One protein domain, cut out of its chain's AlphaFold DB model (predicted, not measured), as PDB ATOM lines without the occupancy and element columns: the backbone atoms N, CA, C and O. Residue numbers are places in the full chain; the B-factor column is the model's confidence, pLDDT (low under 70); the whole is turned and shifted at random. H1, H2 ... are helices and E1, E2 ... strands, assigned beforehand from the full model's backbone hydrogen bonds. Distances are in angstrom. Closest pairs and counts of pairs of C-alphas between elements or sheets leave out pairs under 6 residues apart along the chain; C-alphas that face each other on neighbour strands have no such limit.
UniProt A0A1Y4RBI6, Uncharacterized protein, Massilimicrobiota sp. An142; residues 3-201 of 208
ATOM      1  N   ARG A   3      48.323 100.876   4.111       83.19
ATOM      2  CA  ARG A   3      49.016 100.820   2.823       83.19
ATOM      3  C   ARG A   3      50.368 100.168   3.037       83.19
ATOM      4  O   ARG A   3      51.218 100.769   3.680       83.19
ATOM      5  N   ILE A   4      50.575  98.973   2.494       85.00
ATOM      6  CA  ILE A   4      51.917  98.381   2.453       85.00
ATOM      7  C   ILE A   4      52.779  99.243   1.532       85.00
ATOM      8  O   ILE A   4      52.388  99.530   0.398       85.00
ATOM      9  N   THR A   5      53.908  99.703   2.055       88.25
ATOM     10  CA  THR A   5      54.837 100.594   1.356       88.25
ATOM     11  C   THR A   5      56.048  99.852   0.827       88.25
ATOM     12  O   THR A   5      56.560 100.236  -0.220       88.25
ATOM     13  N   ASP A   6      56.468  98.788   1.511       89.81
ATOM     14  CA  ASP A   6      57.603  97.969   1.107       89.81
ATOM     15  C   ASP A   6      57.511  96.551   1.690       89.81
ATOM     16  O   ASP A   6      56.954  96.349   2.775       89.81
ATOM     17  N   ILE A   7      58.063  95.578   0.964       88.38
ATOM     18  CA  ILE A   7      58.236  94.195   1.418       88.38
ATOM     19  C   ILE A   7      59.659  93.768   1.062       88.38
ATOM     20  O   ILE A   7      59.978  93.558  -0.108       88.38
ATOM     21  N   ASP A   8      60.492  93.581   2.082       89.25
ATOM     22  CA  ASP A   8      61.827  93.014   1.923       89.25
ATOM     23  C   ASP A   8      61.728  91.490   2.078       89.25
ATOM     24  O   ASP A   8      61.670  90.945   3.186       89.25
ATOM     25  N   TYR A   9      61.664  90.792   0.943       86.88
ATOM     26  CA  TYR A   9      61.559  89.333   0.902       86.88
ATOM     27  C   TYR A   9      62.817  88.619   1.410       86.88
ATOM     28  O   TYR A   9      62.712  87.483   1.869       86.88
ATOM     29  N   GLU A  10      63.992  89.253   1.333       85.69
ATOM     30  CA  GLU A  10      65.253  88.651   1.780       85.69
ATOM     31  C   GLU A  10      65.397  88.741   3.297       85.69
ATOM     32  O   GLU A  10      65.847  87.795   3.944       85.69
ATOM     33  N   LYS A  11      64.992  89.877   3.873       86.31
ATOM     34  CA  LYS A  11      65.024  90.090   5.322       86.31
ATOM     35  C   LYS A  11      63.760  89.619   6.027       86.31
ATOM     36  O   LYS A  11      63.755  89.588   7.257       86.31
ATOM     37  N   GLU A  12      62.725  89.237   5.284       89.81
ATOM     38  CA  GLU A  12      61.399  88.903   5.810       89.81
ATOM     39  C   GLU A  12      60.868  90.049   6.673       89.81
ATOM     40  O   GLU A  12      60.622  89.890   7.871       89.81
ATOM     41  N   GLU A  13      60.770  91.229   6.062       90.88
ATOM     42  CA  GLU A  13      60.287  92.452   6.700       90.88
ATOM     43  C   GLU A  13      59.218  93.121   5.841       90.88
ATOM     44  O   GLU A  13      59.178  92.971   4.619       90.88
ATOM     45  N   LEU A  14      58.334  93.864   6.495       90.50
ATOM     46  CA  LEU A  14      57.266  94.595   5.835       90.50
ATOM     47  C   LEU A  14      57.113  95.974   6.462       90.50
ATOM     48  O   LEU A  14      57.045  96.104   7.686       90.50
ATOM     49  N   CYS A  15      56.976  96.984   5.611       91.62
ATOM     50  CA  CYS A  15      56.664  98.352   6.003       91.62
ATOM     51  C   CYS A  15      55.257  98.729   5.538       91.62
ATOM     52  O   CYS A  15      54.818  98.351   4.447       91.62
ATOM     53  N   PHE A  16      54.533  99.480   6.363       91.06
ATOM     54  CA  PHE A  16      53.208  99.971   6.004       91.06
ATOM     55  C   PHE A  16      52.860 101.288   6.690       91.06
ATOM     56  O   PHE A  16      53.333 101.577   7.787       91.06
ATOM     57  N   ASP A  17      51.949 102.039   6.078       89.44
ATOM     58  CA  ASP A  17      51.407 103.277   6.624       89.44
ATOM     59  C   ASP A  17      49.983 103.081   7.163       89.44
ATOM     60  O   ASP A  17      49.148 102.403   6.553       89.44
ATOM     61  N   TYR A  18      49.679 103.716   8.295       85.81
ATOM     62  CA  TYR A  18      48.336 103.817   8.867       85.81
ATOM     63  C   TYR A  18      48.161 105.146   9.614       85.81
ATOM     64  O   TYR A  18      48.898 105.427  10.557       85.81
ATOM     65  N   LYS A  19      47.147 105.942   9.229       84.62
ATOM     66  CA  LYS A  19      46.836 107.266   9.820       84.62
ATOM     67  C   LYS A  19      48.087 108.165   9.924       84.62
ATOM     68  O   LYS A  19      48.436 108.613  11.013       84.62
ATOM     69  N   ASP A  20      48.773 108.347   8.793       85.44
ATOM     70  CA  ASP A  20      49.975 109.191   8.638       85.44
ATOM     71  C   ASP A  20      51.189 108.764   9.484       85.44
ATOM     72  O   ASP A  20      52.109 109.545   9.718       85.44
ATOM     73  N   LYS A  21      51.204 107.509   9.946       89.38
ATOM     74  CA  LYS A  21      52.340 106.891  10.632       89.38
ATOM     75  C   LYS A  21      52.821 105.674   9.861       89.38
ATOM     76  O   LYS A  21      51.996 104.857   9.454       89.38
ATOM     77  N   SER A  22      54.133 105.534   9.746       92.50
ATOM     78  CA  SER A  22      54.778 104.354   9.176       92.50
ATOM     79  C   SER A  22      55.151 103.360  10.272       92.50
ATOM     80  O   SER A  22      55.580 103.738  11.364       92.50
ATOM     81  N   PHE A  23      54.989 102.081   9.968       92.56
ATOM     82  CA  PHE A  23      55.266 100.957  10.849       92.56
ATOM     83  C   PHE A  23      56.104  99.918  10.111       92.56
ATOM     84  O   PHE A  23      55.983  99.765   8.897       92.56
ATOM     85  N   GLN A  24      56.907  99.179  10.871       93.44
ATOM     86  CA  GLN A  24      57.717  98.065  10.387       93.44
ATOM     87  C   GLN A  24      57.353  96.789  11.147       93.44
ATOM     88  O   GLN A  24      57.081  96.819  12.354       93.44
ATOM     89  N   VAL A  25      57.365  95.670  10.430       93.06
ATOM     90  CA  VAL A  25      57.187  94.319  10.952       93.06
ATOM     91  C   VAL A  25      58.400  93.481  10.531       93.06
ATOM     92  O   VAL A  25      58.649  93.382   9.332       93.06
ATOM     93  N   PRO A  26      59.145  92.866  11.466       93.50
ATOM     94  CA  PRO A  26      58.967  92.936  12.914       93.50
ATOM     95  C   PRO A  26      59.402  94.282  13.513       93.50
ATOM     96  O   PRO A  26      60.239  94.992  12.965       93.50
ATOM     97  N   SER A  27      58.866  94.602  14.686       94.38
ATOM     98  CA  SER A  27      59.350  95.681  15.556       94.38
ATOM     99  C   SER A  27      58.899  95.439  16.995       94.38
ATOM    100  O   SER A  27      58.113  94.536  17.261       94.38
ATOM    101  N   ASP A  28      59.321  96.285  17.931       93.25
ATOM    102  CA  ASP A  28      58.807  96.274  19.307       93.25
ATOM    103  C   ASP A  28      57.276  96.414  19.385       93.25
ATOM    104  O   ASP A  28      56.649  95.901  20.313       93.25
ATOM    105  N   TYR A  29      56.687  97.126  18.419       93.12
ATOM    106  CA  TYR A  29      55.246  97.339  18.304       93.12
ATOM    107  C   TYR A  29      54.570  96.204  17.514       93.12
ATOM    108  O   TYR A  29      53.447  95.833  17.819       93.12
ATOM    109  N   PHE A  30      55.284  95.577  16.572       94.19
ATOM    110  CA  PHE A  30      54.852  94.388  15.831       94.19
ATOM    111  C   PHE A  30      55.792  93.199  16.079       94.19
ATOM    112  O   PHE A  30      56.538  92.806  15.175       94.19
ATOM    113  N   PRO A  31      55.808  92.624  17.295       94.50
ATOM    114  CA  PRO A  31      56.765  91.590  17.659       94.50
ATOM    115  C   PRO A  31      56.581  90.328  16.822       94.50
ATOM    116  O   PRO A  31      55.459  89.926  16.507       94.50
ATOM    117  N   ILE A  32      57.707  89.699  16.499       94.62
ATOM    118  CA  ILE A  32      57.794  88.345  15.956       94.62
ATOM    119  C   ILE A  32      58.883  87.631  16.748       94.62
ATOM    120  O   ILE A  32      59.998  88.134  16.860       94.62
ATOM    121  N   GLU A  33      58.552  86.461  17.279       90.88
ATOM    122  CA  GLU A  33      59.462  85.628  18.063       90.88
ATOM    123  C   GLU A  33      59.926  84.423  17.242       90.88
ATOM    124  O   GLU A  33      59.164  83.857  16.457       90.88
ATOM    125  N   GLY A  34      61.171  83.999  17.452       88.19
ATOM    126  CA  GLY A  34      61.746  82.837  16.777       88.19
ATOM    127  C   GLY A  34      62.208  83.100  15.340       88.19
ATOM    128  O   GLY A  34      62.440  84.235  14.919       88.19
ATOM    129  N   LYS A  35      62.407  82.017  14.576       90.00
ATOM    130  CA  LYS A  35      62.858  82.115  13.181       90.00
ATOM    131  C   LYS A  35      61.738  82.700  12.324       90.00
ATOM    132  O   LYS A  35      60.685  82.067  12.219       90.00
ATOM    133  N   LYS A  36      62.014  83.852  11.709       92.19
ATOM    134  CA  LYS A  36      61.113  84.551  10.793       92.19
ATOM    135  C   LYS A  36      60.730  83.677   9.595       92.19
ATOM    136  O   LYS A  36      61.478  82.783   9.188       92.19
ATOM    137  N   ILE A  37      59.494  83.882   9.153       92.00
ATOM    138  CA  ILE A  37      58.872  83.270   7.989       92.00
ATOM    139  C   ILE A  37      57.922  84.295   7.368       92.00
ATOM    140  O   ILE A  37      56.989  84.766   8.026       92.00
ATOM    141  N   LEU A  38      58.109  84.556   6.076       91.25
ATOM    142  CA  LEU A  38      57.152  85.275   5.236       91.25
ATOM    143  C   LEU A  38      56.367  84.296   4.343       91.25
ATOM    144  O   LEU A  38      56.940  83.551   3.551       91.25
ATOM    145  N   LEU A  39      55.038  84.300   4.453       90.75
ATOM    146  CA  LEU A  39      54.124  83.462   3.674       90.75
ATOM    147  C   LEU A  39      53.207  84.315   2.796       90.75
ATOM    148  O   LEU A  39      52.510  85.207   3.274       90.75
ATOM    149  N   TYR A  40      53.159  83.968   1.514       89.75
ATOM    150  CA  TYR A  40      52.287  84.558   0.500       89.75
ATOM    151  C   TYR A  40      51.999  83.527  -0.602       89.75
ATOM    152  O   TYR A  40      52.474  82.384  -0.555       89.75
ATOM    153  N   ASN A  41      51.162  83.886  -1.576       89.44
ATOM    154  CA  ASN A  41      50.678  82.943  -2.588       89.44
ATOM    155  C   ASN A  41      51.807  82.257  -3.380       89.44
ATOM    156  O   ASN A  41      51.697  81.065  -3.651       89.44
ATOM    157  N   GLU A  42      52.876  82.971  -3.733       89.38
ATOM    158  CA  GLU A  42      53.933  82.445  -4.612       89.38
ATOM    159  C   GLU A  42      54.900  81.492  -3.894       89.38
ATOM    160  O   GLU A  42      55.417  80.565  -4.512       89.38
ATOM    161  N   VAL A  43      55.097  81.660  -2.581       89.62
ATOM    162  CA  VAL A  43      55.965  80.782  -1.768       89.62
ATOM    163  C   VAL A  43      55.236  79.567  -1.200       89.62
ATOM    164  O   VAL A  43      55.862  78.569  -0.842       89.62
ATOM    165  N   THR A  44      53.906  79.618  -1.123       92.88
ATOM    166  CA  THR A  44      53.091  78.494  -0.644       92.88
ATOM    167  C   THR A  44      52.603  77.617  -1.795       92.88
ATOM    168  O   THR A  44      52.465  78.042  -2.940       92.88
ATOM    169  N   SER A  45      52.337  76.341  -1.510       95.25
ATOM    170  CA  SER A  45      52.020  75.338  -2.536       95.25
ATOM    171  C   SER A  45      50.652  74.697  -2.337       95.25
ATOM    172  O   SER A  45      50.215  74.462  -1.219       95.25
ATOM    173  N   THR A  46      49.984  74.292  -3.418       94.94
ATOM    174  CA  THR A  46      48.760  73.484  -3.296       94.94
ATOM    175  C   THR A  46      49.074  72.126  -2.664       94.94
ATOM    176  O   THR A  46      49.893  71.361  -3.178       94.94
ATOM    177  N   LEU A  47      48.399  71.801  -1.560       96.38
ATOM    178  CA  LEU A  47      48.550  70.520  -0.878       96.38
ATOM    179  C   LEU A  47      47.595  69.480  -1.474       96.38
ATOM    180  O   LEU A  47      46.381  69.637  -1.421       96.38
ATOM    181  N   LYS A  48      48.148  68.382  -1.997       95.12
ATOM    182  CA  LYS A  48      47.383  67.203  -2.433       95.12
ATOM    183  C   LYS A  48      47.660  66.040  -1.487       95.12
ATOM    184  O   LYS A  48      48.497  65.187  -1.764       95.12
ATOM    185  N   ASN A  49      47.000  66.038  -0.331       97.06
ATOM    186  CA  ASN A  49      47.118  64.963   0.652       97.06
ATOM    187  C   ASN A  49      45.751  64.683   1.277       97.06
ATOM    188  O   ASN A  49      45.303  65.435   2.140       97.06
ATOM    189  N   ARG A  50      45.118  63.581   0.856       97.44
ATOM    190  CA  ARG A  50      43.765  63.213   1.288       97.44
ATOM    191  C   ARG A  50      43.663  63.015   2.798       97.44
ATOM    192  O   ARG A  50      42.734  63.512   3.406       97.44
ATOM    193  N   LYS A  51      44.659  62.382   3.421       97.81
ATOM    194  CA  LYS A  51      44.667  62.157   4.872       97.81
ATOM    195  C   LYS A  51      44.668  63.472   5.652       97.81
ATOM    196  O   LYS A  51      43.876  63.637   6.570       97.81
ATOM    197  N   ILE A  52      45.545  64.409   5.285       98.31
ATOM    198  CA  ILE A  52      45.595  65.733   5.928       98.31
ATOM    199  C   ILE A  52      44.312  66.514   5.629       98.31
ATOM    200  O   ILE A  52      43.792  67.179   6.518       98.31
ATOM    201  N   GLN A  53      43.785  66.404   4.409       98.38
ATOM    202  CA  GLN A  53      42.533  67.043   4.016       98.38
ATOM    203  C   GLN A  53      41.345  66.544   4.848       98.38
ATOM    204  O   GLN A  53      40.619  67.365   5.389       98.38
ATOM    205  N   ASP A  54      41.189  65.231   5.020       98.25
ATOM    206  CA  ASP A  54      40.100  64.640   5.807       98.25
ATOM    207  C   ASP A  54      40.181  65.071   7.286       98.25
ATOM    208  O   ASP A  54      39.162  65.368   7.909       98.25
ATOM    209  N   ILE A  55      41.397  65.161   7.846       98.44
ATOM    210  CA  ILE A  55      41.641  65.683   9.205       98.44
ATOM    211  C   ILE A  55      41.264  67.165   9.293       98.44
ATOM    212  O   ILE A  55      40.644  67.592  10.262       98.44
ATOM    213  N   PHE A  56      41.631  67.955   8.290       98.06
ATOM    214  CA  PHE A  56      41.339  69.384   8.240       98.06
ATOM    215  C   PHE A  56      39.835  69.658   8.073       98.06
ATOM    216  O   PHE A  56      39.278  70.541   8.728       98.06
ATOM    217  N   ASP A  57      39.153  68.871   7.241       97.19
ATOM    218  CA  ASP A  57      37.734  69.019   6.913       97.19
ATOM    219  C   ASP A  57      36.795  68.672   8.071       97.19
ATOM    220  O   ASP A  57      35.718  69.256   8.153       97.19
ATOM    221  N   ARG A  58      37.205  67.787   8.990       96.56
ATOM    222  CA  ARG A  58      36.414  67.444  10.187       96.56
ATOM    223  C   ARG A  58      36.567  68.418  11.359       96.56
ATOM    224  O   ARG A  58      35.908  68.238  12.380       96.56
ATOM    225  N   GLN A  59      37.463  69.402  11.259       97.00
ATOM    226  CA  GLN A  59      37.638  70.391  12.322       97.00
ATOM    227  C   GLN A  59      36.396  71.282  12.440       97.00
ATOM    228  O   GLN A  59      35.792  71.655  11.434       97.00
ATOM    229  N   ASN A  60      36.078  71.698  13.666       93.00
ATOM    230  CA  ASN A  60      34.995  72.638  13.963       93.00
ATOM    231  C   ASN A  60      35.585  73.934  14.543       93.00
ATOM    232  O   ASN A  60      35.570  74.113  15.763       93.00
ATOM    233  N   PRO A  61      36.191  74.802  13.710       90.94
ATOM    234  CA  PRO A  61      36.863  75.996  14.204       90.94
ATOM    235  C   PRO A  61      35.875  77.005  14.792       90.94
ATOM    236  O   PRO A  61      34.811  77.255  14.227       90.94
ATOM    237  N   VAL A  62      36.271  77.643  15.894       87.31
ATOM    238  CA  VAL A  62      35.509  78.731  16.519       87.31
ATOM    239  C   VAL A  62      36.112  80.077  16.124       87.31
ATOM    240  O   VAL A  62      37.323  80.290  16.242       87.31
ATOM    241  N   LEU A  63      35.278  81.004  15.647       82.44
ATOM    242  CA  LEU A  63      35.714  82.349  15.269       82.44
ATOM    243  C   LEU A  63      36.372  83.066  16.462       82.44
ATOM    244  O   LEU A  63      35.893  82.987  17.589       82.44
ATOM    245  N   GLY A  64      37.485  83.763  16.216       81.88
ATOM    246  CA  GLY A  64      38.235  84.479  17.255       81.88
ATOM    247  C   GLY A  64      39.132  83.595  18.132       81.88
ATOM    248  O   GLY A  64      39.887  84.128  18.941       81.88
ATOM    249  N   GLN A  65      39.117  82.270  17.950       89.75
ATOM    250  CA  GLN A  65      39.936  81.325  18.718       89.75
ATOM    251  C   GLN A  65      41.071  80.707  17.882       89.75
ATOM    252  O   GLN A  65      41.315  79.506  17.953       89.75
ATOM    253  N   CYS A  66      41.779  81.508  17.076       92.44
ATOM    254  CA  CYS A  66      42.811  81.010  16.152       92.44
ATOM    255  C   CYS A  66      43.892  80.155  16.836       92.44
ATOM    256  O   CYS A  66      44.195  79.076  16.343       92.44
ATOM    257  N   TYR A  67      44.398  80.565  18.005       93.62
ATOM    258  CA  TYR A  67      45.365  79.774  18.780       93.62
ATOM    259  C   TYR A  67      44.819  78.388  19.149       93.62
ATOM    260  O   TYR A  67      45.491  77.384  18.931       93.62
ATOM    261  N   GLN A  68      43.582  78.317  19.653       94.94
ATOM    262  CA  GLN A  68      42.961  77.049  20.043       94.94
ATOM    263  C   GLN A  68      42.652  76.174  18.825       94.94
ATOM    264  O   GLN A  68      42.920  74.975  18.844       94.94
ATOM    265  N   ASN A  69      42.131  76.764  17.747       95.94
ATOM    266  CA  ASN A  69      41.847  76.053  16.501       95.94
ATOM    267  C   ASN A  69      43.128  75.432  15.918       95.94
ATOM    268  O   ASN A  69      43.132  74.261  15.536       95.94
ATOM    269  N   THR A  70      44.223  76.195  15.897       97.50
ATOM    270  CA  THR A  70      45.541  75.739  15.437       97.50
ATOM    271  C   THR A  70      46.091  74.630  16.335       97.50
ATOM    272  O   THR A  70      46.568  73.616  15.823       97.50
ATOM    273  N   GLN A  71      45.951  74.758  17.659       97.81
ATOM    274  CA  GLN A  71      46.365  73.723  18.611       97.81
ATOM    275  C   GLN A  71      45.580  72.416  18.427       97.81
ATOM    276  O   GLN A  71      46.172  71.335  18.431       97.81
ATOM    277  N   ASN A  72      44.262  72.505  18.231       97.81
ATOM    278  CA  ASN A  72      43.397  71.348  17.996       97.81
ATOM    279  C   ASN A  72      43.799  70.615  16.715       97.81
ATOM    280  O   ASN A  72      44.014  69.403  16.741       97.81
ATOM    281  N   LEU A  73      43.988  71.357  15.618       98.44
ATOM    282  CA  LEU A  73      44.439  70.789  14.351       98.44
ATOM    283  C   LEU A  73      45.819  70.128  14.482       98.44
ATOM    284  O   LEU A  73      46.018  69.022  13.983       98.44
ATOM    285  N   TYR A  74      46.766  70.776  15.164       98.50
ATOM    286  CA  TYR A  74      48.109  70.237  15.391       98.50
ATOM    287  C   TYR A  74      48.061  68.896  16.129       98.50
ATOM    288  O   TYR A  74      48.657  67.912  15.682       98.50
ATOM    289  N   ASN A  75      47.303  68.840  17.226       98.12
ATOM    290  CA  ASN A  75      47.144  67.633  18.031       98.12
ATOM    291  C   ASN A  75      46.468  66.509  17.233       98.12
ATOM    292  O   ASN A  75      46.901  65.357  17.307       98.12
ATOM    293  N   ASP A  76      45.445  66.832  16.438       98.31
ATOM    294  CA  ASP A  76      44.727  65.845  15.632       98.31
ATOM    295  C   ASP A  76      45.617  65.286  14.507       98.31
ATOM    296  O   ASP A  76      45.698  64.072  14.314       98.31
ATOM    297  N   LEU A  77      46.397  66.135  13.826       98.56
ATOM    298  CA  LEU A  77      47.378  65.691  12.830       98.56
ATOM    299  C   LEU A  77      48.397  64.711  13.433       98.56
ATOM    300  O   LEU A  77      48.636  63.648  12.852       98.56
ATOM    301  N   ILE A  78      48.955  65.026  14.605       98.25
ATOM    302  CA  ILE A  78      49.908  64.145  15.299       98.25
ATOM    303  C   ILE A  78      49.256  62.827  15.706       98.25
ATOM    304  O   ILE A  78      49.815  61.763  15.440       98.25
ATOM    305  N   SER A  79      48.058  62.885  16.285       98.19
ATOM    306  CA  SER A  79      47.308  61.698  16.721       98.19
ATOM    307  C   SER A  79      46.968  60.773  15.552       98.19
ATOM    308  O   SER A  79      46.852  59.562  15.713       98.19
ATOM    309  N   ASN A  80      46.886  61.328  14.341       98.25
ATOM    310  CA  ASN A  80      46.678  60.581  13.109       98.25
ATOM    311  C   ASN A  80      48.001  60.215  12.413       98.25
ATOM    312  O   ASN A  80      47.995  59.838  11.244       98.25
ATOM    313  N   GLY A  81      49.150  60.291  13.088       97.75
ATOM    314  CA  GLY A  81      50.439  59.815  12.578       97.75
ATOM    315  C   GLY A  81      51.143  60.770  11.612       97.75
ATOM    316  O   GLY A  81      52.010  60.341  10.848       97.75
ATOM    317  N   ILE A  82      50.785  62.056  11.599       98.19
ATOM    318  CA  ILE A  82      51.605  63.075  10.938       98.19
ATOM    319  C   ILE A  82      52.769  63.426  11.867       98.19
ATOM    320  O   ILE A  82      52.571  63.869  12.994       98.19
ATOM    321  N   SER A  83      53.999  63.223  11.392       97.25
ATOM    322  CA  SER A  83      55.200  63.506  12.185       97.25
ATOM    323  C   SER A  83      55.263  64.972  12.615       97.25
ATOM    324  O   SER A  83      55.183  65.871  11.774       97.25
ATOM    325  N   ARG A  84      55.512  65.197  13.910       96.31
ATOM    326  CA  ARG A  84      55.724  66.530  14.490       96.31
ATOM    327  C   ARG A  84      56.865  67.300  13.822       96.31
ATOM    328  O   ARG A  84      56.800  68.512  13.737       96.31
ATOM    329  N   HIS A  85      57.875  66.609  13.290       96.25
ATOM    330  CA  HIS A  85      59.001  67.244  12.593       96.25
ATOM    331  C   HIS A  85      58.599  67.892  11.264       96.25
ATOM    332  O   HIS A  85      59.328  68.726  10.738       96.25
ATOM    333  N   HIS A  86      57.446  67.511  10.710       96.94
ATOM    334  CA  HIS A  86      56.902  68.139   9.513       96.94
ATOM    335  C   HIS A  86      55.958  69.298   9.822       96.94
ATOM    336  O   HIS A  86      55.475  69.907   8.874       96.94
ATOM    337  N   LEU A  87      55.644  69.562  11.091       97.69
ATOM    338  CA  LEU A  87      54.673  70.566  11.504       97.69
ATOM    339  C   LEU A  87      55.382  71.675  12.274       97.69
ATOM    340  O   LEU A  87      56.130  71.411  13.212       97.69
ATOM    341  N   LYS A  88      55.118  72.920  11.893       97.12
ATOM    342  CA  LYS A  88      55.582  74.110  12.605       97.12
ATOM    343  C   LYS A  88      54.375  74.942  12.996       97.12
ATOM    344  O   LYS A  88      53.531  75.217  12.146       97.12
ATOM    345  N   ILE A  89      54.304  75.324  14.266       96.94
ATOM    346  CA  ILE A  89      53.367  76.344  14.732       96.94
ATOM    347  C   ILE A  89      54.029  77.686  14.461       96.94
ATOM    348  O   ILE A  89      55.189  77.889  14.822       96.94
ATOM    349  N   VAL A  90      53.311  78.581  13.792       96.25
ATOM    350  CA  VAL A  90      53.828  79.901  13.439       96.25
ATOM    351  C   VAL A  90      52.860  80.953  13.934       96.25
ATOM    352  O   VAL A  90      51.650  80.835  13.733       96.25
ATOM    353  N   SER A  91      53.397  81.982  14.583       96.19
ATOM    354  CA  SER A  91      52.617  83.110  15.071       96.19
ATOM    355  C   SER A  91      53.218  84.435  14.634       96.19
ATOM    356  O   SER A  91      54.432  84.561  14.488       96.19
ATOM    357  N   GLY A  92      52.354  85.409  14.378       95.25
ATOM    358  CA  GLY A  92      52.755  86.726  13.919       95.25
ATOM    359  C   GLY A  92      51.576  87.463  13.319       95.25
ATOM    360  O   GLY A  92      50.462  87.401  13.834       95.25
ATOM    361  N   TRP A  93      51.816  88.147  12.216       93.69
ATOM    362  CA  TRP A  93      50.943  89.160  11.660       93.69
ATOM    363  C   TRP A  93      50.394  88.719  10.316       93.69
ATOM    364  O   TRP A  93      51.114  88.592   9.329       93.69
ATOM    365  N   LEU A  94      49.088  88.503  10.292       90.62
ATOM    366  CA  LEU A  94      48.322  88.272   9.083       90.62
ATOM    367  C   LEU A  94      47.775  89.604   8.582       90.62
ATOM    368  O   LEU A  94      47.185  90.352   9.359       90.62
ATOM    369  N   THR A  95      47.880  89.839   7.282       84.56
ATOM    370  CA  THR A  95      47.112  90.863   6.584       84.56
ATOM    371  C   THR A  95      46.273  90.236   5.483       84.56
ATOM    372  O   THR A  95      46.756  89.404   4.715       84.56
ATOM    373  N   THR A  96      44.992  90.600   5.453       75.62
ATOM    374  CA  THR A  96      44.022  90.147   4.450       75.62
ATOM    375  C   THR A  96      43.653  91.333   3.572       75.62
ATOM    376  O   THR A  96      43.335  92.401   4.100       75.62
ATOM    377  N   HIS A  97      43.752  91.162   2.251       69.44
ATOM    378  CA  HIS A  97      43.579  92.233   1.254       69.44
ATOM    379  C   HIS A  97      44.401  93.505   1.544       69.44
ATOM    380  O   HIS A  97      44.050  94.596   1.114       69.44
ATOM    381  N   LEU A  98      45.513  93.379   2.278       66.12
ATOM    382  CA  LEU A  98      46.377  94.493   2.695       66.12
ATOM    383  C   LEU A  98      45.698  95.545   3.598       66.12
ATOM    384  O   LEU A  98      46.257  96.622   3.803       66.12
ATOM    385  N   GLU A  99      44.527  95.254   4.177       67.94
ATOM    386  CA  GLU A  99      43.717  96.265   4.876       67.94
ATOM    387  C   GLU A  99      43.834  96.239   6.404       67.94
ATOM    388  O   GLU A  99      43.663  97.276   7.054       67.94
ATOM    389  N   LEU A 100      44.096  95.069   6.993       73.88
ATOM    390  CA  LEU A 100      44.090  94.883   8.444       73.88
ATOM    391  C   LEU A 100      45.177  93.912   8.889       73.88
ATOM    392  O   LEU A 100      45.158  92.751   8.495       73.88
ATOM    393  N   PHE A 101      46.038  94.359   9.803       83.12
ATOM    394  CA  PHE A 101      46.922  93.465  10.543       83.12
ATOM    395  C   PHE A 101      46.191  92.834  11.726       83.12
ATOM    396  O   PHE A 101      45.649  93.528  12.588       83.12
ATOM    397  N   VAL A 102      46.206  91.507  11.786       87.12
ATOM    398  CA  VAL A 102      45.680  90.715  12.898       87.12
ATOM    399  C   VAL A 102      46.790  89.807  13.400       87.12
ATOM    400  O   VAL A 102      47.435  89.120  12.607       87.12
ATOM    401  N   HIS A 103      47.004  89.788  14.716       91.69
ATOM    402  CA  HIS A 103      47.907  88.802  15.291       91.69
ATOM    403  C   HIS A 103      47.254  87.422  15.211       91.69
ATOM    404  O   HIS A 103      46.135  87.223  15.692       91.69
ATOM    405  N   HIS A 104      47.937  86.481  14.578       93.25
ATOM    406  CA  HIS A 104      47.367  85.215  14.153       93.25
ATOM    407  C   HIS A 104      48.321  84.051  14.415       93.25
ATOM    408  O   HIS A 104      49.516  84.231  14.664       93.25
ATOM    409  N   CYS A 105      47.768  82.842  14.394       94.31
ATOM    410  CA  CYS A 105      48.503  81.603  14.601       94.31
ATOM    411  C   CYS A 105      48.023  80.559  13.594       94.31
ATOM    412  O   CYS A 105      46.818  80.329  13.481       94.31
ATOM    413  N   CYS A 106      48.952  79.920  12.887       95.75
ATOM    414  CA  CYS A 106      48.666  78.897  11.883       95.75
ATOM    415  C   CYS A 106      49.694  77.755  11.928       95.75
ATOM    416  O   CYS A 106      50.680  77.807  12.671       95.75
ATOM    417  N   LEU A 107      49.458  76.706  11.134       97.50
ATOM    418  CA  LEU A 107      50.419  75.623  10.941       97.50
ATOM    419  C   LEU A 107      51.080  75.699   9.570       97.50
ATOM    420  O   LEU A 107      50.423  75.948   8.560       97.50
ATOM    421  N   ILE A 108      52.363  75.359   9.530       96.94
ATOM    422  CA  ILE A 108      53.081  75.048   8.297       96.94
ATOM    423  C   ILE A 108      53.421  73.561   8.285       96.94
ATOM    424  O   ILE A 108      54.030  73.038   9.218       96.94
ATOM    425  N   TYR A 109      53.059  72.888   7.198       97.38
ATOM    426  CA  TYR A 109      53.445  71.520   6.899       97.38
ATOM    427  C   TYR A 109      54.575  71.494   5.856       97.38
ATOM    428  O   TYR A 109      54.459  72.095   4.784       97.38
ATOM    429  N   LYS A 110      55.671  70.784   6.162       95.44
ATOM    430  CA  LYS A 110      56.864  70.624   5.300       95.44
ATOM    431  C   LYS A 110      57.358  71.941   4.684       95.44
ATOM    432  O   LYS A 110      57.655  71.989   3.494       95.44
ATOM    433  N   ASP A 111      57.381  73.000   5.487       91.44
ATOM    434  CA  ASP A 111      57.932  74.322   5.148       91.44
ATOM    435  C   ASP A 111      57.285  75.059   3.969       91.44
ATOM    436  O   ASP A 111      57.772  76.112   3.575       91.44
ATOM    437  N   LYS A 112      56.183  74.547   3.409       92.69
ATOM    438  CA  LYS A 112      55.577  75.132   2.198       92.69
ATOM    439  C   LYS A 112      54.057  75.074   2.124       92.69
ATOM    440  O   LYS A 112      53.463  75.684   1.236       92.69
ATOM    441  N   TYR A 113      53.424  74.306   3.006       96.38
ATOM    442  CA  TYR A 113      51.976  74.133   3.011       96.38
ATOM    443  C   TYR A 113      51.386  74.810   4.237       96.38
ATOM    444  O   TYR A 113      51.587  74.332   5.349       96.38
ATOM    445  N   ILE A 114      50.641  75.892   4.048       96.25
ATOM    446  CA  ILE A 114      49.917  76.534   5.145       96.25
ATOM    447  C   ILE A 114      48.629  75.759   5.452       96.25
ATOM    448  O   ILE A 114      47.903  75.362   4.544       96.25
ATOM    449  N   LEU A 115      48.345  75.526   6.728       97.12
ATOM    450  CA  LEU A 115      47.082  74.982   7.213       97.12
ATOM    451  C   LEU A 115      46.514  75.972   8.233       97.12
ATOM    452  O   LEU A 115      46.998  76.069   9.361       97.12
ATOM    453  N   ASP A 116      45.495  76.718   7.820       94.88
ATOM    454  CA  ASP A 116      44.827  77.722   8.644       94.88
ATOM    455  C   ASP A 116      43.309  77.596   8.477       94.88
ATOM    456  O   ASP A 116      42.763  77.742   7.384       94.88
ATOM    457  N   LEU A 117      42.636  77.292   9.591       92.31
ATOM    458  CA  LEU A 117      41.191  77.062   9.668       92.31
ATOM    459  C   LEU A 117      40.360  78.349   9.583       92.31
ATOM    460  O   LEU A 117      39.131  78.295   9.639       92.31
ATOM    461  N   THR A 118      41.002  79.508   9.452       84.19
ATOM    462  CA  THR A 118      40.308  80.771   9.229       84.19
ATOM    463  C   THR A 118      39.625  80.732   7.872       84.19
ATOM    464  O   THR A 118      40.274  80.670   6.826       84.19
ATOM    465  N   ALA A 119      38.294  80.756   7.889       75.06
ATOM    466  CA  ALA A 119      37.507  80.862   6.676       75.06
ATOM    467  C   ALA A 119      37.869  82.167   5.950       75.06
ATOM    468  O   ALA A 119      37.833  83.248   6.541       75.06
ATOM    469  N   ARG A 120      38.217  82.058   4.668       73.69
ATOM    470  CA  ARG A 120      38.498  83.197   3.798       73.69
ATOM    471  C   ARG A 120      37.389  83.279   2.773       73.69
ATOM    472  O   ARG A 120      37.195  82.366   1.973       73.69
ATOM    473  N   LEU A 121      36.655  84.381   2.837       64.94
ATOM    474  CA  LEU A 121      35.728  84.771   1.794       64.94
ATOM    475  C   LEU A 121      36.550  85.048   0.534       64.94
ATOM    476  O   LEU A 121      37.136  86.113   0.397       64.94
ATOM    477  N   ASP A 122      36.608  84.075  -0.370       61.75
ATOM    478  CA  ASP A 122      37.136  84.270  -1.722       61.75
ATOM    479  C   ASP A 122      36.056  85.003  -2.533       61.75
ATOM    480  O   ASP A 122      35.341  84.434  -3.363       61.75
ATOM    481  N   LEU A 123      35.817  86.261  -2.157       60.78
ATOM    482  CA  LEU A 123      34.965  87.148  -2.924       60.78
ATOM    483  C   LEU A 123      35.774  87.513  -4.156       60.78
ATOM    484  O   LEU A 123      36.727  88.277  -4.065       60.78
ATOM    485  N   ASP A 124      35.409  86.934  -5.297       64.19
ATOM    486  CA  ASP A 124      35.917  87.386  -6.587       64.19
ATOM    487  C   ASP A 124      35.675  88.897  -6.667       64.19
ATOM    488  O   ASP A 124      34.531  89.337  -6.800       64.19
ATOM    489  N   GLU A 125      36.741  89.687  -6.511       61.16
ATOM    490  CA  GLU A 125      36.678  91.148  -6.436       61.16
ATOM    491  C   GLU A 125      35.950  91.717  -7.659       61.16
ATOM    492  O   GLU A 125      35.200  92.687  -7.543       61.16
ATOM    493  N   LYS A 126      36.030  91.037  -8.814       63.28
ATOM    494  CA  LYS A 126      35.277  91.392 -10.028       63.28
ATOM    495  C   LYS A 126      33.766  91.400  -9.825       63.28
ATOM    496  O   LYS A 126      33.066  92.126 -10.524       63.28
ATOM    497  N   ARG A 127      33.247  90.605  -8.889       66.69
ATOM    498  CA  ARG A 127      31.816  90.545  -8.552       66.69
ATOM    499  C   ARG A 127      31.378  91.706  -7.663       66.69
ATOM    500  O   ARG A 127      30.180  91.966  -7.599       66.69
ATOM    501  N   LEU A 128      32.319  92.380  -6.998       68.12
ATOM    502  CA  LEU A 128      32.064  93.523  -6.119       68.12
ATOM    503  C   LEU A 128      32.343  94.871  -6.803       68.12
ATOM    504  O   LEU A 128      31.730  95.872  -6.440       68.12
ATOM    505  N   ILE A 129      33.221  94.912  -7.811       74.31
ATOM    506  CA  ILE A 129      33.531  96.142  -8.556       74.31
ATOM    507  C   ILE A 129      32.252  96.744  -9.166       74.31
ATOM    508  O   ILE A 129      31.509  96.082  -9.891       74.31
ATOM    509  N   GLY A 130      32.010  98.028  -8.880       73.94
ATOM    510  CA  GLY A 130      30.871  98.791  -9.407       73.94
ATOM    511  C   GLY A 130      29.524  98.497  -8.737       73.94
ATOM    512  O   GLY A 130      28.503  99.005  -9.203       73.94
ATOM    513  N   LYS A 131      29.498  97.694  -7.665       79.62
ATOM    514  CA  LYS A 131      28.279  97.367  -6.914       79.62
ATOM    515  C   LYS A 131      27.958  98.400  -5.842       79.62
ATOM    516  O   LYS A 131      28.849  98.943  -5.194       79.62
ATOM    517  N   LYS A 132      26.661  98.651  -5.641       83.00
ATOM    518  CA  LYS A 132      26.181  99.473  -4.523       83.00
ATOM    519  C   LYS A 132      26.328  98.718  -3.191       83.00
ATOM    520  O   LYS A 132      26.347  97.484  -3.205       83.00
ATOM    521  N   PRO A 133      26.408  99.415  -2.041       79.44
ATOM    522  CA  PRO A 133      26.533  98.787  -0.724       79.44
ATOM    523  C   PRO A 133      25.517  97.675  -0.445       79.44
ATOM    524  O   PRO A 133      25.896  96.622   0.064       79.44
ATOM    525  N   GLU A 134      24.259  97.861  -0.837       81.31
ATOM    526  CA  GLU A 134      23.192  96.882  -0.607       81.31
ATOM    527  C   GLU A 134      23.394  95.613  -1.451       81.31
ATOM    528  O   GLU A 134      23.207  94.497  -0.968       81.31
ATOM    529  N   GLU A 135      23.844  95.764  -2.702       81.31
ATOM    530  CA  GLU A 135      24.181  94.633  -3.575       81.31
ATOM    531  C   GLU A 135      25.395  93.861  -3.042       81.31
ATOM    532  O   GLU A 135      25.407  92.628  -3.068       81.31
ATOM    533  N   MET A 136      26.407  94.573  -2.534       77.88
ATOM    534  CA  MET A 136      27.571  93.952  -1.899       77.88
ATOM    535  C   MET A 136      27.161  93.153  -0.660       77.88
ATOM    536  O   MET A 136      27.612  92.021  -0.493       77.88
ATOM    537  N   GLU A 137      26.269  93.692   0.173       78.75
ATOM    538  CA  GLU A 137      25.754  92.992   1.351       78.75
ATOM    539  C   GLU A 137      25.048  91.682   0.969       78.75
ATOM    540  O   GLU A 137      25.307  90.641   1.580       78.75
ATOM    541  N   THR A 138      24.206  91.693  -0.071       83.38
ATOM    542  CA  THR A 138      23.566  90.474  -0.590       83.38
ATOM    543  C   THR A 138      24.596  89.459  -1.084       83.38
ATOM    544  O   THR A 138      24.533  88.289  -0.707       83.38
ATOM    545  N   ILE A 139      25.588  89.895  -1.868       80.75
ATOM    546  CA  ILE A 139      26.650  89.016  -2.383       80.75
ATOM    547  C   ILE A 139      27.446  88.387  -1.235       80.75
ATOM    548  O   ILE A 139      27.752  87.191  -1.278       80.75
ATOM    549  N   ILE A 140      27.761  89.161  -0.195       79.56
ATOM    550  CA  ILE A 140      28.478  88.675   0.986       79.56
ATOM    551  C   ILE A 140      27.629  87.640   1.730       79.56
ATOM    552  O   ILE A 140      28.122  86.546   2.003       79.56
ATOM    553  N   LYS A 141      26.349  87.932   2.006       81.62
ATOM    554  CA  LYS A 141      25.424  87.004   2.685       81.62
ATOM    555  C   LYS A 141      25.271  85.684   1.928       81.62
ATOM    556  O   LYS A 141      25.381  84.617   2.531       81.62
ATOM    557  N   ASP A 142      25.082  85.743   0.614       83.00
ATOM    558  CA  ASP A 142      24.967  84.545  -0.224       83.00
ATOM    559  C   ASP A 142      26.259  83.724  -0.231       83.00
ATOM    560  O   ASP A 142      26.226  82.491  -0.242       83.00
ATOM    561  N   THR A 143      27.410  84.398  -0.224       79.75
ATOM    562  CA  THR A 143      28.718  83.736  -0.175       79.75
ATOM    563  C   THR A 143      28.931  83.055   1.174       79.75
ATOM    564  O   THR A 143      29.311  81.886   1.206       79.75
ATOM    565  N   LEU A 144      28.600  83.731   2.276       80.12
ATOM    566  CA  LEU A 144      28.641  83.157   3.623       80.12
ATOM    567  C   LEU A 144      27.756  81.909   3.729       80.12
ATOM    568  O   LEU A 144      28.238  80.858   4.145       80.12
ATOM    569  N   LYS A 145      26.508  81.980   3.249       82.81
ATOM    570  CA  LYS A 145      25.584  80.835   3.238       82.81
ATOM    571  C   LYS A 145      26.117  79.655   2.420       82.81
ATOM    572  O   LYS A 145      25.964  78.501   2.806       82.81
ATOM    573  N   LYS A 146      26.788  79.913   1.293       81.62
ATOM    574  CA  LYS A 146      27.454  78.849   0.519       81.62
ATOM    575  C   LYS A 146      28.608  78.219   1.297       81.62
ATOM    576  O   LYS A 146      28.766  77.001   1.263       81.62
ATOM    577  N   MET A 147      29.392  79.026   2.008       82.75
ATOM    578  CA  MET A 147      30.529  78.552   2.802       82.75
ATOM    579  C   MET A 147      30.117  77.699   4.004       82.75
ATOM    580  O   MET A 147      30.891  76.829   4.408       82.75
ATOM    581  N   GLU A 148      28.918  77.886   4.560       80.19
ATOM    582  CA  GLU A 148      28.400  77.047   5.653       80.19
ATOM    583  C   GLU A 148      28.393  75.559   5.279       80.19
ATOM    584  O   GLU A 148      28.777  74.715   6.085       80.19
ATOM    585  N   HIS A 149      28.061  75.241   4.026       83.81
ATOM    586  CA  HIS A 149      27.992  73.866   3.522       83.81
ATOM    587  C   HIS A 149      29.297  73.368   2.881       83.81
ATOM    588  O   HIS A 149      29.368  72.234   2.404       83.81
ATOM    589  N   MET A 150      30.339  74.200   2.840       89.38
ATOM    590  CA  MET A 150      31.639  73.825   2.286       89.38
ATOM    591  C   MET A 150      32.527  73.178   3.348       89.38
ATOM    592  O   MET A 150      32.559  73.597   4.510       89.38
ATOM    593  N   SER A 151      33.312  72.191   2.912       92.81
ATOM    594  CA  SER A 151      34.392  71.625   3.715       92.81
ATOM    595  C   SER A 151      35.479  72.672   3.988       92.81
ATOM    596  O   SER A 151      35.670  73.605   3.196       92.81
ATOM    597  N   ASN A 152      36.198  72.538   5.106       93.69
ATOM    598  CA  ASN A 152      37.205  73.522   5.516       93.69
ATOM    599  C   ASN A 152      38.285  73.719   4.447       93.69
ATOM    600  O   ASN A 152      38.628  74.851   4.133       93.69
ATOM    601  N   SER A 153      38.756  72.652   3.811       93.81
ATOM    602  CA  SER A 153      39.753  72.676   2.736       93.81
ATOM    603  C   SER A 153      39.330  73.487   1.511       93.81
ATOM    604  O   SER A 153      40.187  73.909   0.736       93.81
ATOM    605  N   LYS A 154      38.025  73.728   1.328       90.19
ATOM    606  CA  LYS A 154      37.492  74.572   0.252       90.19
ATOM    607  C   LYS A 154      37.277  76.027   0.671       90.19
ATOM    608  O   LYS A 154      37.373  76.904  -0.183       90.19
ATOM    609  N   LYS A 155      36.940  76.285   1.938       88.06
ATOM    610  CA  LYS A 155      36.562  77.626   2.433       88.06
ATOM    611  C   LYS A 155      37.634  78.325   3.274       88.06
ATOM    612  O   LYS A 155      37.534  79.524   3.503       88.06
ATOM    613  N   ALA A 156      38.624  77.591   3.761       90.81
ATOM    614  CA  ALA A 156      39.740  78.088   4.559       90.81
ATOM    615  C   ALA A 156      41.064  77.922   3.792       90.81
ATOM    616  O   ALA A 156      41.079  77.549   2.614       90.81
ATOM    617  N   VAL A 157      42.189  78.234   4.434       92.06
ATOM    618  CA  VAL A 157      43.507  78.213   3.795       92.06
ATOM    619  C   VAL A 157      44.130  76.824   3.951       92.06
ATOM    620  O   VAL A 157      44.632  76.456   5.014       92.06
ATOM    621  N   PHE A 158      44.085  76.038   2.871       95.31
ATOM    622  CA  PHE A 158      44.596  74.666   2.825       95.31
ATOM    623  C   PHE A 158      45.688  74.498   1.762       95.31
ATOM    624  O   PHE A 158      45.447  74.495   0.553       95.31
ATOM    625  N   GLY A 159      46.926  74.348   2.222       95.50
ATOM    626  CA  GLY A 159      48.136  74.246   1.416       95.50
ATOM    627  C   GLY A 159      48.653  75.595   0.928       95.50
ATOM    628  O   GLY A 159      49.804  75.934   1.198       95.50
ATOM    629  N   LYS A 160      47.819  76.359   0.216       93.75
ATOM    630  CA  LYS A 160      48.231  77.586  -0.479       93.75
ATOM    631  C   LYS A 160      47.541  78.821   0.097       93.75
ATOM    632  O   LYS A 160      46.321  78.816   0.257       93.75
ATOM    633  N   MET A 161      48.319  79.869   0.364       90.44
ATOM    634  CA  MET A 161      47.817  81.181   0.779       90.44
ATOM    635  C   MET A 161      46.932  81.781  -0.321       90.44
ATOM    636  O   MET A 161      47.191  81.583  -1.513       90.44
ATOM    637  N   LYS A 162      45.888  82.520   0.061       85.62
ATOM    638  CA  LYS A 162      45.032  83.244  -0.887       85.62
ATOM    639  C   LYS A 162      45.781  84.429  -1.511       85.62
ATOM    640  O   LYS A 162      46.818  84.855  -1.008       85.62
ATOM    641  N   ASN A 163      45.297  84.907  -2.655       80.94
ATOM    642  CA  ASN A 163      45.871  86.095  -3.289       80.94
ATOM    643  C   ASN A 163      45.654  87.309  -2.379       80.94
ATOM    644  O   ASN A 163      44.620  87.389  -1.724       80.94
ATOM    645  N   TYR A 164      46.621  88.226  -2.351       78.31
ATOM    646  CA  TYR A 164      46.594  89.445  -1.524       78.31
ATOM    647  C   TYR A 164      46.554  89.218  -0.001       78.31
ATOM    648  O   TYR A 164      46.473  90.186   0.757       78.31
ATOM    649  N   ASP A 165      46.675  87.970   0.454       86.31
ATOM    650  CA  ASP A 165      46.955  87.641   1.847       86.31
ATOM    651  C   ASP A 165      48.472  87.536   2.042       86.31
ATOM    652  O   ASP A 165      49.164  86.829   1.301       86.31
ATOM    653  N   PHE A 166      48.975  88.197   3.082       88.75
ATOM    654  CA  PHE A 166      50.347  88.029   3.555       88.75
ATOM    655  C   PHE A 166      50.331  87.623   5.016       88.75
ATOM    656  O   PHE A 166      49.518  88.093   5.811       88.75
ATOM    657  N   PHE A 167      51.270  86.767   5.384       91.62
ATOM    658  CA  PHE A 167      51.530  86.440   6.771       91.62
ATOM    659  C   PHE A 167      53.025  86.551   7.021       91.62
ATOM    660  O   PHE A 167      53.818  85.920   6.329       91.62
ATOM    661  N   ILE A 168      53.403  87.330   8.022       93.12
ATOM    662  CA  ILE A 168      54.779  87.457   8.487       93.12
ATOM    663  C   ILE A 168      54.807  87.060   9.958       93.12
ATOM    664  O   ILE A 168      54.102  87.630  10.786       93.12
ATOM    665  N   GLY A 169      55.578  86.040  10.300       94.88
ATOM    666  CA  GLY A 169      55.602  85.528  11.663       94.88
ATOM    667  C   GLY A 169      56.847  84.727  11.947       94.88
ATOM    668  O   GLY A 169      57.794  84.738  11.169       94.88
ATOM    669  N   GLY A 170      56.845  84.043  13.080       95.56
ATOM    670  CA  GLY A 170      57.973  83.248  13.517       95.56
ATOM    671  C   GLY A 170      57.538  81.922  14.114       95.56
ATOM    672  O   GLY A 170      56.407  81.756  14.586       95.56
ATOM    673  N   VAL A 171      58.424  80.934  13.987       95.75
ATOM    674  CA  VAL A 171      58.184  79.583  14.501       95.75
ATOM    675  C   VAL A 171      58.237  79.607  16.024       95.75
ATOM    676  O   VAL A 171      59.257  79.979  16.600       95.75
ATOM    677  N   VAL A 172      57.162  79.141  16.651       95.88
ATOM    678  CA  VAL A 172      57.006  79.053  18.108       95.88
ATOM    679  C   VAL A 172      56.855  77.600  18.551       95.88
ATOM    680  O   VAL A 172      56.528  76.716  17.753       95.88
ATOM    681  N   ASN A 173      57.071  77.335  19.839       94.19
ATOM    682  CA  ASN A 173      57.021  75.981  20.387       94.19
ATOM    683  C   ASN A 173      55.589  75.510  20.674       94.19
ATOM    684  O   ASN A 173      55.328  74.305  20.669       94.19
ATOM    685  N   SER A 174      54.658  76.435  20.935       95.38
ATOM    686  CA  SER A 174      53.257  76.118  21.234       95.38
ATOM    687  C   SER A 174      52.295  77.258  20.886       95.38
ATOM    688  O   SER A 174      52.689  78.417  20.738       95.38
ATOM    689  N   CYS A 175      50.998  76.943  20.795       95.12
ATOM    690  CA  CYS A 175      49.967  77.974  20.648       95.12
ATOM    691  C   CYS A 175      49.786  78.813  21.927       95.12
ATOM    692  O   CYS A 175      49.354  79.961  21.839       95.12
ATOM    693  N   ASP A 176      50.152  78.280  23.097       95.19
ATOM    694  CA  ASP A 176      50.150  79.029  24.361       95.19
ATOM    695  C   ASP A 176      51.243  80.102  24.373       95.19
ATOM    696  O   ASP A 176      51.004  81.228  24.807       95.19
ATOM    697  N   GLU A 177      52.426  79.781  23.840       94.94
ATOM    698  CA  GLU A 177      53.507  80.748  23.642       94.94
ATOM    699  C   GLU A 177      53.062  81.868  22.694       94.94
ATOM    700  O   GLU A 177      53.169  83.043  23.045       94.94
ATOM    701  N   ALA A 178      52.467  81.513  21.550       93.94
ATOM    702  CA  ALA A 178      51.872  82.468  20.613       93.94
ATOM    703  C   ALA A 178      50.845  83.397  21.286       93.94
ATOM    704  O   ALA A 178      50.857  84.614  21.091       93.94
ATOM    705  N   GLN A 179      49.959  82.833  22.111       93.38
ATOM    706  CA  GLN A 179      48.942  83.611  22.810       93.38
ATOM    707  C   GLN A 179      49.553  84.522  23.884       93.38
ATOM    708  O   GLN A 179      49.076  85.643  24.078       93.38
ATOM    709  N   ARG A 180      50.597  84.064  24.585       94.56
ATOM    710  CA  ARG A 180      51.332  84.867  25.571       94.56
ATOM    711  C   ARG A 180      51.967  86.088  24.912       94.56
ATOM    712  O   ARG A 180      51.753  87.186  25.411       94.56
ATOM    713  N   ILE A 181      52.656  85.913  23.782       92.12
ATOM    714  CA  ILE A 181      53.275  87.014  23.019       92.12
ATOM    715  C   ILE A 181      52.243  88.106  22.724       92.12
ATOM    716  O   ILE A 181      52.468  89.283  23.007       92.12
ATOM    717  N   TYR A 182      51.063  87.712  22.243       92.44
ATOM    718  CA  TYR A 182      49.995  88.663  21.954       92.44
ATOM    719  C   TYR A 182      49.438  89.351  23.210       92.44
ATOM    720  O   TYR A 182      49.200  90.558  23.208       92.44
ATOM    721  N   LYS A 183      49.242  88.609  24.307       91.69
ATOM    722  CA  LYS A 183      48.788  89.177  25.587       91.69
ATOM    723  C   LYS A 183      49.795  90.183  26.151       91.69
ATOM    724  O   LYS A 183      49.387  91.244  26.620       91.69
ATOM    725  N   ASP A 184      51.086  89.874  26.071       93.75
ATOM    726  CA  ASP A 184      52.167  90.748  26.530       93.75
ATOM    727  C   ASP A 184      52.234  92.029  25.689       93.75
ATOM    728  O   ASP A 184      52.344  93.125  26.246       93.75
ATOM    729  N   LEU A 185      52.052  91.918  24.366       93.31
ATOM    730  CA  LEU A 185      51.926  93.073  23.480       93.31
ATOM    731  C   LEU A 185      50.770  93.984  23.900       93.31
ATOM    732  O   LEU A 185      50.971  95.183  24.066       93.31
ATOM    733  N   LEU A 186      49.567  93.431  24.087       90.81
ATOM    734  CA  LEU A 186      48.391  94.223  24.466       90.81
ATOM    735  C   LEU A 186      48.534  94.856  25.854       90.81
ATOM    736  O   LEU A 186      47.972  95.918  26.108       90.81
ATOM    737  N   LYS A 187      49.299  94.233  26.755       91.44
ATOM    738  CA  LYS A 187      49.637  94.821  28.052       91.44
ATOM    739  C   LYS A 187      50.612  95.995  27.908       91.44
ATOM    740  O   LYS A 187      50.446  96.993  28.604       91.44
ATOM    741  N   LYS A 188      51.610  95.882  27.022       94.06
ATOM    742  CA  LYS A 188      52.600  96.941  26.739       94.06
ATOM    743  C   LYS A 188      51.985  98.103  25.947       94.06
ATOM    744  O   LYS A 188      52.305  99.256  26.216       94.06
ATOM    745  N   TYR A 189      51.075  97.808  25.017       91.75
ATOM    746  CA  TYR A 189      50.404  98.772  24.142       91.75
ATOM    747  C   TYR A 189      48.875  98.553  24.149       91.75
ATOM    748  O   TYR A 189      48.322  97.951  23.227       91.75
ATOM    749  N   PRO A 190      48.148  99.054  25.164       87.94
ATOM    750  CA  PRO A 190      46.703  98.819  25.314       87.94
ATOM    751  C   PRO A 190      45.826  99.454  24.220       87.94
ATOM    752  O   PRO A 190      44.668  99.056  24.050       87.94
ATOM    753  N   ASP A 191      46.378 100.411  23.472       86.56
ATOM    754  CA  ASP A 191      45.737 101.085  22.337       86.56
ATOM    755  C   ASP A 191      46.408 100.724  21.002       86.56
ATOM    756  O   ASP A 191      46.401 101.506  20.048       86.56
ATOM    757  N   HIS A 192      46.998  99.525  20.932       88.56
ATOM    758  CA  HIS A 192      47.620  99.011  19.717       88.56
ATOM    759  C   HIS A 192      46.674  99.117  18.510       88.56
ATOM    760  O   HIS A 192      45.479  98.821  18.616       88.56
ATOM    761  N   ILE A 193      47.195  99.494  17.337       84.44
ATOM    762  CA  ILE A 193      46.358  99.829  16.166       84.44
ATOM    763  C   ILE A 193      45.511  98.651  15.664       84.44
ATOM    764  O   ILE A 193      44.440  98.847  15.096       84.44
ATOM    765  N   THR A 194      45.960  97.422  15.920       80.19
ATOM    766  CA  THR A 194      45.239  96.189  15.563       80.19
ATOM    767  C   THR A 194      44.103  95.861  16.538       80.19
ATOM    768  O   THR A 194      43.236  95.052  16.218       80.19
ATOM    769  N   TYR A 195      44.073  96.507  17.709       70.31
ATOM    770  CA  TYR A 195      43.050  96.337  18.743       70.31
ATOM    771  C   TYR A 195      42.118  97.552  18.875       70.31
ATOM    772  O   TYR A 195      40.941  97.387  19.193       70.31
ATOM    773  N   ALA A 196      42.589  98.766  18.570       50.53
ATOM    774  CA  ALA A 196      41.786  99.992  18.632       50.53
ATOM    775  C   ALA A 196      40.502  99.911  17.776       50.53
ATOM    776  O   ALA A 196      39.435 100.339  18.213       50.53
ATOM    777  N   ASN A 197      40.563  99.233  16.622       43.78
ATOM    778  CA  ASN A 197      39.397  98.994  15.758       43.78
ATOM    779  C   ASN A 197      38.357  98.022  16.363       43.78
ATOM    780  O   ASN A 197      37.224  97.967  15.887       43.78
ATOM    781  N   VAL A 198      38.718  97.257  17.401       44.97
ATOM    782  CA  VAL A 198      37.828  96.314  18.105       44.97
ATOM    783  C   VAL A 198      37.046  97.013  19.227       44.97
ATOM    784  O   VAL A 198      35.925  96.603  19.532       44.97
ATOM    785  N   LYS A 199      37.596  98.086  19.820       39.97
ATOM    786  CA  LYS A 199      36.906  98.893  20.846       39.97
ATOM    787  C   LYS A 199      35.839  99.817  20.244       39.97
ATOM    788  O   LYS A 199      34.766  99.938  20.823       39.97
ATOM    789  N   GLU A 200      36.104 100.443  19.094       38.97
ATOM    790  CA  GLU A 200      35.154 101.383  18.465       38.97
ATOM    791  C   GLU A 200      33.946 100.688  17.818       38.97
ATOM    792  O   GLU A 200      32.850 101.243  17.787       38.97
ATOM    793  N   LYS A 201      34.112  99.451  17.338       38.53
ATOM    794  CA  LYS A 201      33.020  98.635  16.795       38.53
ATOM    795  C   LYS A 201      32.756  97.486  17.747       38.53
ATOM    796  O   LYS A 201      33.284  96.401  17.527       38.53
TER     797      LYS A 201
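Overview. This is residues 3 to 201 of the 208 residues of an uncharacterized protein of Massilimicrobiota sp. An142 (UniProt A0A1Y4RBI6). A strongly twisted, curled sheet of six strands has H2 and H5 over one face, the two helices nearly in one line and meeting near their first residues. A small sheet of three strands, E1 to E3, sits by E9, and helix H3 lies well away from this body, past H4. The printed part has 199 residues with six named helices and nine named strands, in the order E1 E2 E3 E4 H1 H2 E5 E6 E7 H3 H4 E8 E9 H5 H6. The large sheet runs E4 E9 E5 E6 E7 E8 and the small one E1 E2 E3, both antiparallel; the class is mixed, helices and strands. The whole is compact, with a radius of gyration of the C-alphas of 17.1 A and spans of 49 by 42 by 32 A.

Along the chain. E1, residues 3 to 8, begins at C-alpha 3 (49.016, 100.820, 2.823). E2 is residues 13 to 18, E3 21 to 25, E4 36 to 39, H1 50 to 57 and H2 66 to 79, 19.8 A long. E5, residues 87 to 96, 23.4 A, bends by 76 degrees at residue 92; E6, residues 100 to 109, 25.2 A, bends by 70 degrees at residue 103. E7 is residues 113 to 119, H3 133 to 148, 22.7 A, H4 152 to 155, E8 156 to 159, E9 166 to 172 and H5 175 to 188, 20.1 A. H6, residues 193 to 200, ends at C-alpha 200 (35.154, 101.383, 18.465).

Arrangement. E5, E6 and E7 form a meander, each strand the antiparallel neighbour of the one before; N 90 and O 106 are 3.0 A apart, N 109 and O 113 2.8 A. E1, E2 and E3 form another, with N 5 and O 15 at 2.9 A. E4, H1 H2 and E5 make a split strand-helix-strand unit, two strands running the same way with E9 between them; its crossover is right-handed. H2 is on the large sheet at a height of 8.3 A, and H5, on the same face, at 8.7 A. H2 and H5 touch at Tyr 67 and Cys 175, their closest C-alphas, 5.3 A apart, a shallow tilt of 16 degrees, opposite ways. H1 touches H4, with the C-alphas of Asp 57 and Asn 152 closest at 4.7 A. H6 is on the sheet; the closest C-alphas of H6 and E6, those of Thr 194 and Phe 101, are 6.0 A apart. H3 and H4 are close but not clearly touching, with the C-alphas of Met 147 and Lys 155 closest at 6.1 A. In H1, H2, H3 and H5 every O i to N i+4 pair is within hydrogen-bond range, in H6 2 of 4; H4 is too short for one.

Size, cuts and confidence. The C-alphas of Asp 20 and Gly 81, the two farthest apart, are 49.5 A from each other. The printed part has no cut. The link from E7 to H3, residues 120 to 132, is long. Mean pLDDT of the printed part is 87.8; residues 97 to 99, 121 to 128 and 196 to 201 are under 70.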